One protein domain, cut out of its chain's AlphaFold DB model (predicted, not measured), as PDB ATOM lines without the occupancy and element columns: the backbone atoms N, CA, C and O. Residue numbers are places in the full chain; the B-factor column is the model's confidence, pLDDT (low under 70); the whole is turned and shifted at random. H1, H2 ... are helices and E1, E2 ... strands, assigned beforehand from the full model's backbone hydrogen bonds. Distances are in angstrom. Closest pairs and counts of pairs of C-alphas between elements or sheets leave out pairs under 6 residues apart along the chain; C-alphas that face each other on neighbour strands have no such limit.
ATOM      1  N   TRP A   6     -51.369  -7.148  -6.822       83.00
ATOM      2  CA  TRP A   6     -50.487  -6.400  -5.928       83.00
ATOM      3  C   TRP A   6     -49.703  -5.342  -6.699       83.00
ATOM      4  O   TRP A   6     -48.970  -5.654  -7.634       83.00
ATOM      5  N   LEU A   7     -49.786  -4.083  -6.286       72.75
ATOM      6  CA  LEU A   7     -48.975  -3.010  -6.855       72.75
ATOM      7  C   LEU A   7     -47.720  -2.807  -6.012       72.75
ATOM      8  O   LEU A   7     -47.807  -2.667  -4.796       72.75
ATOM      9  N   LEU A   8     -46.563  -2.710  -6.658       79.06
ATOM     10  CA  LEU A   8     -45.321  -2.256  -6.041       79.06
ATOM     11  C   LEU A   8     -44.795  -1.053  -6.817       79.06
ATOM     12  O   LEU A   8     -44.441  -1.172  -7.991       79.06
ATOM     13  N   MET A   9     -44.706   0.098  -6.159       72.19
ATOM     14  CA  MET A   9     -44.067   1.282  -6.719       72.19
ATOM     15  C   MET A   9     -42.595   1.306  -6.319       72.19
ATOM     16  O   MET A   9     -42.288   1.249  -5.132       72.19
ATOM     17  N   VAL A  10     -41.686   1.360  -7.290       79.12
ATOM     18  CA  VAL A  10     -40.246   1.178  -7.086       79.12
ATOM     19  C   VAL A  10     -39.474   2.323  -7.731       79.12
ATOM     20  O   VAL A  10     -39.613   2.568  -8.926       79.12
ATOM     21  N   ASN A  11     -38.625   3.011  -6.976       68.00
ATOM     22  CA  ASN A  11     -37.803   4.083  -7.535       68.00
ATOM     23  C   ASN A  11     -36.557   3.561  -8.270       68.00
ATOM     24  O   ASN A  11     -36.291   2.358  -8.343       68.00
ATOM     25  N   ARG A  12     -35.752   4.487  -8.802       71.50
ATOM     26  CA  ARG A  12     -34.517   4.172  -9.540       71.50
ATOM     27  C   ARG A  12     -33.480   3.394  -8.739       71.50
ATOM     28  O   ARG A  12     -32.645   2.720  -9.326       71.50
ATOM     29  N   ASP A  13     -33.525   3.485  -7.415       72.56
ATOM     30  CA  ASP A  13     -32.592   2.785  -6.545       72.56
ATOM     31  C   ASP A  13     -33.098   1.376  -6.215       72.56
ATOM     32  O   ASP A  13     -32.407   0.620  -5.537       72.56
ATOM     33  N   GLY A  14     -34.271   0.979  -6.723       78.12
ATOM     34  CA  GLY A  14     -34.898  -0.300  -6.411       78.12
ATOM     35  C   GLY A  14     -35.555  -0.318  -5.034       78.12
ATOM     36  O   GLY A  14     -35.736  -1.394  -4.471       78.12
ATOM     37  N   VAL A  15     -35.864   0.851  -4.465       76.81
ATOM     38  CA  VAL A  15     -36.564   0.982  -3.183       76.81
ATOM     39  C   VAL A  15     -38.062   1.061  -3.436       76.81
ATOM     40  O   VAL A  15     -38.506   1.800  -4.314       76.81
ATOM     41  N   VAL A  16     -38.835   0.292  -2.673       72.88
ATOM     42  CA  VAL A  16     -40.296   0.324  -2.708       72.88
ATOM     43  C   VAL A  16     -40.778   1.602  -2.022       72.88
ATOM     44  O   VAL A  16     -40.530   1.802  -0.836       72.88
ATOM     45  N   GLU A  17     -41.464   2.471  -2.750       63.78
ATOM     46  CA  GLU A  17     -41.989   3.743  -2.231       63.78
ATOM     47  C   GLU A  17     -43.468   3.659  -1.861       63.78
ATOM     48  O   GLU A  17     -43.937   4.390  -0.992       63.78
ATOM     49  N   ALA A  18     -44.200   2.740  -2.490       55.94
ATOM     50  CA  ALA A  18     -45.591   2.458  -2.173       55.94
ATOM     51  C   ALA A  18     -45.938   1.012  -2.535       55.94
ATOM     52  O   ALA A  18     -45.328   0.423  -3.431       55.94
ATOM     53  N   VAL A  19     -46.937   0.457  -1.854       59.84
ATOM     54  CA  VAL A  19     -47.527  -0.846  -2.172       59.84
ATOM     55  C   VAL A  19     -49.052  -0.744  -2.155       59.84
ATOM     56  O   VAL A  19     -49.583   0.106  -1.443       59.84
ATOM     57  N   ASP A  20     -49.740  -1.576  -2.937       61.22
ATOM     58  CA  ASP A  20     -51.208  -1.663  -2.969       61.22
ATOM     59  C   ASP A  20     -51.680  -3.108  -3.234       61.22
ATOM     60  O   ASP A  20     -50.890  -3.974  -3.615       61.22
ATOM     61  N   GLY A  21     -52.976  -3.370  -3.066       60.50
ATOM     62  CA  GLY A  21     -53.646  -4.603  -3.513       60.50
ATOM     63  C   GLY A  21     -53.511  -5.843  -2.615       60.50
ATOM     64  O   GLY A  21     -53.834  -6.941  -3.064       60.50
ATOM     65  N   GLY A  22     -53.039  -5.707  -1.374       60.72
ATOM     66  CA  GLY A  22     -52.773  -6.827  -0.449       60.72
ATOM     67  C   GLY A  22     -51.302  -6.944  -0.051       60.72
ATOM     68  O   GLY A  22     -50.932  -7.800   0.756       60.72
ATOM     69  N   ALA A  23     -50.443  -6.134  -0.674       68.38
ATOM     70  CA  ALA A  23     -49.004  -6.213  -0.518       68.38
ATOM     71  C   ALA A  23     -48.543  -5.707   0.870       68.38
ATOM     72  O   ALA A  23     -48.971  -4.645   1.326       68.38
ATOM     73  N   PRO A  24     -47.627  -6.420   1.554       71.88
ATOM     74  CA  PRO A  24     -47.156  -6.041   2.881       71.88
ATOM     75  C   PRO A  24     -46.578  -4.622   2.988       71.88
ATOM     76  O   PRO A  24     -45.523  -4.319   2.434       71.88
ATOM     77  N   LEU A  25     -47.184  -3.786   3.842       56.16
ATOM     78  CA  LEU A  25     -46.705  -2.422   4.133       56.16
ATOM     79  C   LEU A  25     -45.253  -2.371   4.643       56.16
ATOM     80  O   LEU A  25     -44.555  -1.385   4.426       56.16
ATOM     81  N   ARG A  26     -44.765  -3.448   5.279       68.75
ATOM     82  CA  ARG A  26     -43.370  -3.569   5.756       68.75
ATOM     83  C   ARG A  26     -42.321  -3.513   4.640       68.75
ATOM     84  O   ARG A  26     -41.134  -3.395   4.933       68.75
ATOM     85  N   TRP A  27     -42.736  -3.656   3.383       72.81
ATOM     86  CA  TRP A  27     -41.859  -3.543   2.221       72.81
ATOM     87  C   TRP A  27     -41.576  -2.093   1.832       72.81
ATOM     88  O   TRP A  27     -40.573  -1.840   1.176       72.81
ATOM     89  N   ILE A  28     -42.395  -1.127   2.256       60.38
ATOM     90  CA  ILE A  28     -42.157   0.292   1.970       60.38
ATOM     91  C   ILE A  28     -40.819   0.729   2.598       60.38
ATOM     92  O   ILE A  28     -40.460   0.317   3.701       60.38
ATOM     93  N   PHE A  29     -40.054   1.542   1.868       58.75
ATOM     94  CA  PHE A  29     -38.689   1.994   2.172       58.75
ATOM     95  C   PHE A  29     -37.629   0.887   2.227       58.75
ATOM     96  O   PHE A  29     -36.476   1.134   2.589       58.75
ATOM     97  N   ARG A  30     -37.976  -0.337   1.821       69.12
ATOM     98  CA  ARG A  30     -37.025  -1.432   1.636       69.12
ATOM     99  C   ARG A  30     -36.635  -1.535   0.172       69.12
ATOM    100  O   ARG A  30     -37.419  -1.248  -0.728       69.12
ATOM    101  N   ARG A  31     -35.422  -2.024  -0.074       81.81
ATOM    102  CA  ARG A  31     -35.071  -2.528  -1.402       81.81
ATOM    103  C   ARG A  31     -35.989  -3.695  -1.762       81.81
ATOM    104  O   ARG A  31     -36.248  -4.533  -0.896       81.81
ATOM    105  N   VAL A  32     -36.415  -3.788  -3.022       87.00
ATOM    106  CA  VAL A  32     -37.245  -4.907  -3.507       87.00
ATOM    107  C   VAL A  32     -36.564  -6.248  -3.206       87.00
ATOM    108  O   VAL A  32     -37.215  -7.176  -2.745       87.00
ATOM    109  N   GLU A  33     -35.235  -6.339  -3.343       88.88
ATOM    110  CA  GLU A  33     -34.479  -7.567  -3.035       88.88
ATOM    111  C   GLU A  33     -34.462  -7.939  -1.546       88.88
ATOM    112  O   GLU A  33     -34.098  -9.053  -1.183       88.88
ATOM    113  N   ALA A  34     -34.823  -6.997  -0.682       86.69
ATOM    114  CA  ALA A  34     -34.843  -7.162   0.760       86.69
ATOM    115  C   ALA A  34     -36.271  -7.368   1.299       86.69
ATOM    116  O   ALA A  34     -36.453  -7.358   2.518       86.69
ATOM    117  N   CYS A  35     -37.266  -7.501   0.415       85.50
ATOM    118  CA  CYS A  35     -38.656  -7.801   0.748       85.50
ATOM    119  C   CYS A  35     -38.853  -9.323   0.802       85.50
ATOM    120  O   CYS A  35     -38.519 -10.049  -0.132       85.50
ATOM    121  N   ASP A  36     -39.367  -9.815   1.921       86.50
ATOM    122  CA  ASP A  36     -39.567 -11.235   2.192       86.50
ATOM    123  C   ASP A  36     -40.758 -11.810   1.414       86.50
ATOM    124  O   ASP A  36     -41.837 -11.237   1.446       86.50
ATOM    125  N   GLY A  37     -40.597 -12.963   0.756       85.44
ATOM    126  CA  GLY A  37     -41.707 -13.668   0.094       85.44
ATOM    127  C   GLY A  37     -42.086 -13.163  -1.304       85.44
ATOM    128  O   GLY A  37     -43.105 -13.595  -1.839       85.44
ATOM    129  N   LEU A  38     -41.284 -12.283  -1.916       87.56
ATOM    130  CA  LEU A  38     -41.472 -11.905  -3.319       87.56
ATOM    131  C   LEU A  38     -41.075 -13.047  -4.273       87.56
ATOM    132  O   LEU A  38     -39.977 -13.592  -4.132       87.56
ATOM    133  N   PRO A  39     -41.905 -13.375  -5.283       89.00
ATOM    134  CA  PRO A  39     -41.538 -14.342  -6.312       89.00
ATOM    135  C   PRO A  39     -40.322 -13.894  -7.133       89.00
ATOM    136  O   PRO A  39     -40.131 -12.704  -7.407       89.00
ATOM    137  N   GLU A  40     -39.531 -14.854  -7.614       87.81
ATOM    138  CA  GLU A  40     -38.362 -14.580  -8.465       87.81
ATOM    139  C   GLU A  40     -38.736 -13.855  -9.769       87.81
ATOM    140  O   GLU A  40     -37.961 -13.032 -10.266       87.81
ATOM    141  N   GLY A  41     -39.938 -14.089 -10.311       87.44
ATOM    142  CA  GLY A  41     -40.460 -13.328 -11.447       87.44
ATOM    143  C   GLY A  41     -40.562 -11.825 -11.160       87.44
ATOM    144  O   GLY A  41     -40.164 -11.006 -11.993       87.44
ATOM    145  N   VAL A  42     -41.003 -11.456  -9.954       87.56
ATOM    146  CA  VAL A  42     -41.147 -10.059  -9.507       87.56
ATOM    147  C   VAL A  42     -39.784  -9.424  -9.257       87.56
ATOM    148  O   VAL A  42     -39.528  -8.318  -9.733       87.56
ATOM    149  N   LEU A  43     -38.872 -10.142  -8.594       89.81
ATOM    150  CA  LEU A  43     -37.494  -9.687  -8.381       89.81
ATOM    151  C   LEU A  43     -36.782  -9.419  -9.714       89.81
ATOM    152  O   LEU A  43     -36.128  -8.388  -9.892       89.81
ATOM    153  N   ARG A  44     -36.944 -10.319 -10.689       89.75
ATOM    154  CA  ARG A  44     -36.385 -10.164 -12.037       89.75
ATOM    155  C   ARG A  44     -36.984  -8.965 -12.769       89.75
ATOM    156  O   ARG A  44     -36.238  -8.192 -13.372       89.75
ATOM    157  N   ALA A  45     -38.304  -8.801 -12.703       85.62
ATOM    158  CA  ALA A  45     -39.002  -7.673 -13.303       85.62
ATOM    159  C   ALA A  45     -38.540  -6.337 -12.699       85.62
ATOM    160  O   ALA A  45     -38.215  -5.421 -13.451       85.62
ATOM    161  N   ALA A  46     -38.405  -6.253 -11.372       85.25
ATOM    162  CA  ALA A  46     -37.907  -5.068 -10.679       85.25
ATOM    163  C   ALA A  46     -36.458  -4.725 -11.065       85.25
ATOM    164  O   ALA A  46     -36.169  -3.577 -11.390       85.25
ATOM    165  N   ARG A  47     -35.551  -5.711 -11.142       86.12
ATOM    166  CA  ARG A  47     -34.170  -5.478 -11.621       86.12
ATOM    167  C   ARG A  47     -34.141  -4.955 -13.060       86.12
ATOM    168  O   ARG A  47     -33.347  -4.070 -13.375       86.12
ATOM    169  N   GLY A  48     -34.997  -5.490 -13.933       83.19
ATOM    170  CA  GLY A  48     -35.144  -5.012 -15.312       83.19
ATOM    171  C   GLY A  48     -35.687  -3.582 -15.386       83.19
ATOM    172  O   GLY A  48     -35.190  -2.769 -16.167       83.19
ATOM    173  N   LEU A  49     -36.659  -3.266 -14.527       78.75
ATOM    174  CA  LEU A  49     -37.235  -1.936 -14.350       78.75
ATOM    175  C   LEU A  49     -36.148  -0.927 -13.957       78.75
ATOM    176  O   LEU A  49     -35.927   0.039 -14.683       78.75
ATOM    177  N   VAL A  50     -35.414  -1.223 -12.878       76.69
ATOM    178  CA  VAL A  50     -34.336  -0.407 -12.301       76.69
ATOM    179  C   VAL A  50     -33.187  -0.205 -13.285       76.69
ATOM    180  O   VAL A  50     -32.802   0.929 -13.560       76.69
ATOM    181  N   ARG A  51     -32.678  -1.280 -13.904       77.50
ATOM    182  CA  ARG A  51     -31.628  -1.176 -14.934       77.50
ATOM    183  C   ARG A  51     -32.080  -0.294 -16.095       77.50
ATOM    184  O   ARG A  51     -31.302   0.495 -16.615       77.50
ATOM    185  N   GLY A  52     -33.343  -0.417 -16.486       69.44
ATOM    186  CA  GLY A  52     -33.917   0.390 -17.542       69.44
ATOM    187  C   GLY A  52     -34.199   1.849 -17.159       69.44
ATOM    188  O   GLY A  52     -34.522   2.610 -18.069       69.44
ATOM    189  N   LEU A  53     -34.151   2.219 -15.875       64.19
ATOM    190  CA  LEU A  53     -34.195   3.609 -15.391       64.19
ATOM    191  C   LEU A  53     -32.786   4.216 -15.318       64.19
ATOM    192  O   LEU A  53     -32.625   5.403 -15.556       64.19
ATOM    193  N   ALA A  54     -31.758   3.399 -15.064       56.19
ATOM    194  CA  ALA A  54     -30.361   3.839 -14.988       56.19
ATOM    195  C   ALA A  54     -29.770   4.325 -16.332       56.19
ATOM    196  O   ALA A  54     -28.699   4.927 -16.355       56.19
ATOM    197  N   GLU A  55     -30.444   4.071 -17.456       59.22
ATOM    198  CA  GLU A  55     -30.059   4.611 -18.761       59.22
ATOM    199  C   GLU A  55     -30.587   6.050 -18.924       59.22
ATOM    200  O   GLU A  55     -31.806   6.244 -18.919       59.22
ATOM    201  N   PRO A  56     -29.723   7.064 -19.141       46.12
ATOM    202  CA  PRO A  56     -30.178   8.427 -19.367       46.12
ATOM    203  C   PRO A  56     -30.989   8.501 -20.663       46.12
ATOM    204  O   PRO A  56     -30.449   8.464 -21.768       46.12
ATOM    205  N   ARG A  57     -32.311   8.619 -20.533       50.97
ATOM    206  CA  ARG A  57     -33.241   8.829 -21.648       50.97
ATOM    207  C   ARG A  57     -34.015  10.128 -21.447       50.97
ATOM    208  O   ARG A  57     -34.140  10.645 -20.340       50.97
ATOM    209  N   ALA A  58     -34.488  10.713 -22.543       40.78
ATOM    210  CA  ALA A  58     -35.353  11.884 -22.494       40.78
ATOM    211  C   ALA A  58     -36.794  11.479 -22.162       40.78
ATOM    212  O   ALA A  58     -37.374  10.678 -22.888       40.78
ATOM    213  N   GLY A  59     -37.369  12.051 -21.101       46.53
ATOM    214  CA  GLY A  59     -38.790  11.903 -20.760       46.53
ATOM    215  C   GLY A  59     -39.055  11.205 -19.425       46.53
ATOM    216  O   GLY A  59     -38.142  10.725 -18.761       46.53
ATOM    217  N   THR A  60     -40.325  11.191 -19.015       46.25
ATOM    218  CA  THR A  60     -40.788  10.414 -17.852       46.25
ATOM    219  C   THR A  60     -40.804   8.952 -18.203       46.25
ATOM    220  O   THR A  60     -41.420   8.563 -19.194       46.25
ATOM    221  N   LEU A  61     -40.201   8.138 -17.353       53.47
ATOM    222  CA  LEU A  61     -40.271   6.702 -17.499       53.47
ATOM    223  C   LEU A  61     -41.238   6.136 -16.462       53.47
ATOM    224  O   LEU A  61     -40.810   5.537 -15.484       53.47
ATOM    225  N   ILE A  62     -42.547   6.298 -16.698       57.84
ATOM    226  CA  ILE A  62     -43.528   5.420 -16.047       57.84
ATOM    227  C   ILE A  62     -43.377   4.065 -16.727       57.84
ATOM    228  O   ILE A  62     -43.980   3.788 -17.766       57.84
ATOM    229  N   LYS A  63     -42.500   3.229 -16.177       68.31
ATOM    230  CA  LYS A  63     -42.409   1.833 -16.587       68.31
ATOM    231  C   LYS A  63     -43.377   1.043 -15.730       68.31
ATOM    232  O   LYS A  63     -43.209   0.955 -14.517       68.31
ATOM    233  N   ARG A  64     -44.385   0.478 -16.392       76.31
ATOM    234  CA  ARG A  64     -45.281  -0.509 -15.802       76.31
ATOM    235  C   ARG A  64     -44.880  -1.890 -16.288       76.31
ATOM    236  O   ARG A  64     -44.824  -2.115 -17.497       76.31
ATOM    237  N   VAL A  65     -44.640  -2.810 -15.365       81.69
ATOM    238  CA  VAL A  65     -44.410  -4.223 -15.679       81.69
ATOM    239  C   VAL A  65     -45.430  -5.050 -14.915       81.69
ATOM    240  O   VAL A  65     -45.457  -5.014 -13.692       81.69
ATOM    241  N   CYS A  66     -46.271  -5.780 -15.641       80.75
ATOM    242  CA  CYS A  66     -47.205  -6.729 -15.051       80.75
ATOM    243  C   CYS A  66     -46.547  -8.113 -15.018       80.75
ATOM    244  O   CYS A  66     -46.081  -8.605 -16.046       80.75
ATOM    245  N   VAL A  67     -46.513  -8.729 -13.844       85.94
ATOM    246  CA  VAL A  67     -46.055 -10.094 -13.602       85.94
ATOM    247  C   VAL A  67     -47.295 -10.919 -13.249       85.94
ATOM    248  O   VAL A  67     -47.973 -10.605 -12.270       85.94
ATOM    249  N   PRO A  68     -47.660 -11.929 -14.055       84.19
ATOM    250  CA  PRO A  68     -48.831 -12.753 -13.778       84.19
ATOM    251  C   PRO A  68     -48.629 -13.598 -12.513       84.19
ATOM    252  O   PRO A  68     -47.500 -13.836 -12.090       84.19
ATOM    253  N   ALA A  69     -49.730 -14.077 -11.931       84.31
ATOM    254  CA  ALA A  69     -49.694 -14.939 -10.754       84.31
ATOM    255  C   ALA A  69     -48.947 -16.260 -11.017       84.31
ATOM    256  O   ALA A  69     -49.227 -16.964 -11.990       84.31
ATOM    257  N   GLU A  70     -48.036 -16.630 -10.114       82.19
ATOM    258  CA  GLU A  70     -47.274 -17.884 -10.169       82.19
ATOM    259  C   GLU A  70     -47.998 -19.007  -9.399       82.19
ATOM    260  O   GLU A  70     -47.549 -19.472  -8.355       82.19
ATOM    261  N   GLY A  71     -49.149 -19.450  -9.918       78.38
ATOM    262  CA  GLY A  71     -49.896 -20.608  -9.407       78.38
ATOM    263  C   GLY A  71     -51.232 -20.286  -8.712       78.38
ATOM    264  O   GLY A  71     -51.601 -19.119  -8.555       78.38
ATOM    265  N   PRO A  72     -52.009 -21.318  -8.328       74.06
ATOM    266  CA  PRO A  72     -53.349 -21.143  -7.766       74.06
ATOM    267  C   PRO A  72     -53.317 -20.417  -6.415       74.06
ATOM    268  O   PRO A  72     -52.696 -20.891  -5.470       74.06
ATOM    269  N   GLY A  73     -54.011 -19.279  -6.319       73.69
ATOM    270  CA  GLY A  73     -54.089 -18.472  -5.093       73.69
ATOM    271  C   GLY A  73     -52.945 -17.468  -4.898       73.69
ATOM    272  O   GLY A  73     -53.005 -16.681  -3.957       73.69
ATOM    273  N   ALA A  74     -51.945 -17.447  -5.785       78.75
ATOM    274  CA  ALA A  74     -50.893 -16.433  -5.773       78.75
ATOM    275  C   ALA A  74     -51.400 -15.091  -6.348       78.75
ATOM    276  O   ALA A  74     -52.250 -15.104  -7.251       78.75
ATOM    277  N   PRO A  75     -50.893 -13.941  -5.861       75.50
ATOM    278  CA  PRO A  75     -51.191 -12.641  -6.449       75.50
ATOM    279  C   PRO A  75     -50.513 -12.446  -7.811       75.50
ATOM    280  O   PRO A  75     -49.416 -12.958  -8.043       75.50
ATOM    281  N   SER A  76     -51.135 -11.665  -8.697       79.62
ATOM    282  CA  SER A  76     -50.404 -10.984  -9.774       79.62
ATOM    283  C   SER A  76     -49.718  -9.743  -9.218       79.62
ATOM    284  O   SER A  76     -50.121  -9.224  -8.184       79.62
ATOM    285  N   PHE A  77     -48.677  -9.263  -9.895       85.00
ATOM    286  CA  PHE A  77     -47.967  -8.058  -9.492       85.00
ATOM    287  C   PHE A  77     -47.954  -7.033 -10.618       85.00
ATOM    288  O   PHE A  77     -47.590  -7.339 -11.750       85.00
ATOM    289  N   THR A  78     -48.245  -5.784 -10.297       79.19
ATOM    290  CA  THR A  78     -47.942  -4.637 -11.141       79.19
ATOM    291  C   THR A  78     -46.792  -3.869 -10.500       79.19
ATOM    292  O   THR A  78     -46.902  -3.373  -9.389       79.19
ATOM    293  N   LEU A  79     -45.663  -3.764 -11.193       77.62
ATOM    294  CA  LEU A  79     -44.538  -2.925 -10.793       77.62
ATOM    295  C   LEU A  79     -44.648  -1.582 -11.505       77.62
ATOM    296  O   LEU A  79     -44.744  -1.551 -12.735       77.62
ATOM    297  N   LEU A  80     -44.608  -0.491 -10.749       72.88
ATOM    298  CA  LEU A  80     -44.617   0.869 -11.271       72.88
ATOM    299  C   LEU A  80     -43.315   1.564 -10.880       72.88
ATOM    300  O   LEU A  80     -43.037   1.720  -9.700       72.88
ATOM    301  N   ALA A  81     -42.524   2.010 -11.849       66.81
ATOM    302  CA  ALA A  81     -41.414   2.907 -11.557       66.81
ATOM    303  C   ALA A  81     -41.792   4.357 -11.781       66.81
ATOM    304  O   ALA A  81     -42.265   4.709 -12.863       66.81
ATOM    305  N   VAL A  82     -41.524   5.183 -10.773       58.94
ATOM    306  CA  VAL A  82     -41.658   6.637 -10.835       58.94
ATOM    307  C   VAL A  82     -40.327   7.215 -10.368       58.94
ATOM    308  O   VAL A  82     -39.918   7.028  -9.228       58.94
ATOM    309  N   GLU A  83     -39.586   7.849 -11.272       57.59
ATOM    310  CA  GLU A  83     -38.459   8.696 -10.878       57.59
ATOM    311  C   GLU A  83     -38.969  10.072 -10.445       57.59
ATOM    312  O   GLU A  83     -40.036  10.506 -10.888       57.59
TER     313      GLU A  83
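This is residues 6 to 83 of the 245 residues of the protein "Histidine kinase" of Minicystis rosea (UniProt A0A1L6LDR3). Picture a twisted sheet of four strands with a single helix, H1, covering part of one face and running along the strands, while the other face has no named helix. The long stretch of residues 21 to 39 leads from the edge strand E2 to H1, and the loops around Ala 58 and Pro 72 reach out to the two ends of the long axis. The printed part has 78 residues, in the order E1, E2, H1, E3, E4; the sheet runs E2, E1, E4, E3 and is mixed, with E1 and E4 parallel and the other neighbours antiparallel. The class is mixed, helices and strands, with under half of the residues in named elements. The whole is compact, with a radius of gyration of the C-alphas of 11.9 A, yet elongated in outline, spanning 40 by 22 by 18 A.

Start in the sheet at C-alpha 6, at (-50.487, -6.400, -5.928), where E1, residues 6 to 10, begins. E2 is residues 16 to 20, and E3 is residues 63 to 67. E4, residues 76 to 81, covers 16.6 A and ends at C-alpha 81, at (-41.414, 2.907, -11.557). Then find C-alpha 40 at (-38.362, -14.580, -8.465); from there H1, residues 40 to 51, runs 16.3 A.

Look first between the inner strands: E1 and E4 are parallel at 22 degrees, with N 8 and O 78 2.8 A apart, within hydrogen-bond range. E1 and E2 form a hairpin, antiparallel at 163 degrees, with N 9 and O 18 at 2.8 A. E3 and E4 form another at 165 degrees, with N 67 and O 77 at 2.7 A. The edge strands E2 and E3 are apart. H1 is on the sheet at a height over the sheet of 9.0 A. It lies over E4, along the strands at 13 degrees on the local plane; 2 of its C-alphas fall on E3, only just too few for it to lie over E3 as well. The closest C-alphas of H1 and E4 are those of Ala 46 and Leu 79, 7.0 A apart. In H1 every O i to N i+4 pair is within hydrogen-bond range. E2, H1 and E3 make a split strand-helix-strand unit, two strands running the same way with E1 and E4 between them; its crossover is left-handed.

The C-alphas farthest apart, those of Ala 58 and Pro 72, are 40.4 A apart. The sheet is twisted, its C-alphas lying up to 4.1 A off the best plane. The printed part has no cut; the links E2 to H1 and H1 to E3 are long. The mean pLDDT of the printed part is 73.1, and 28 residues are under 70, among them residues 17 to 23 and 52 to 63.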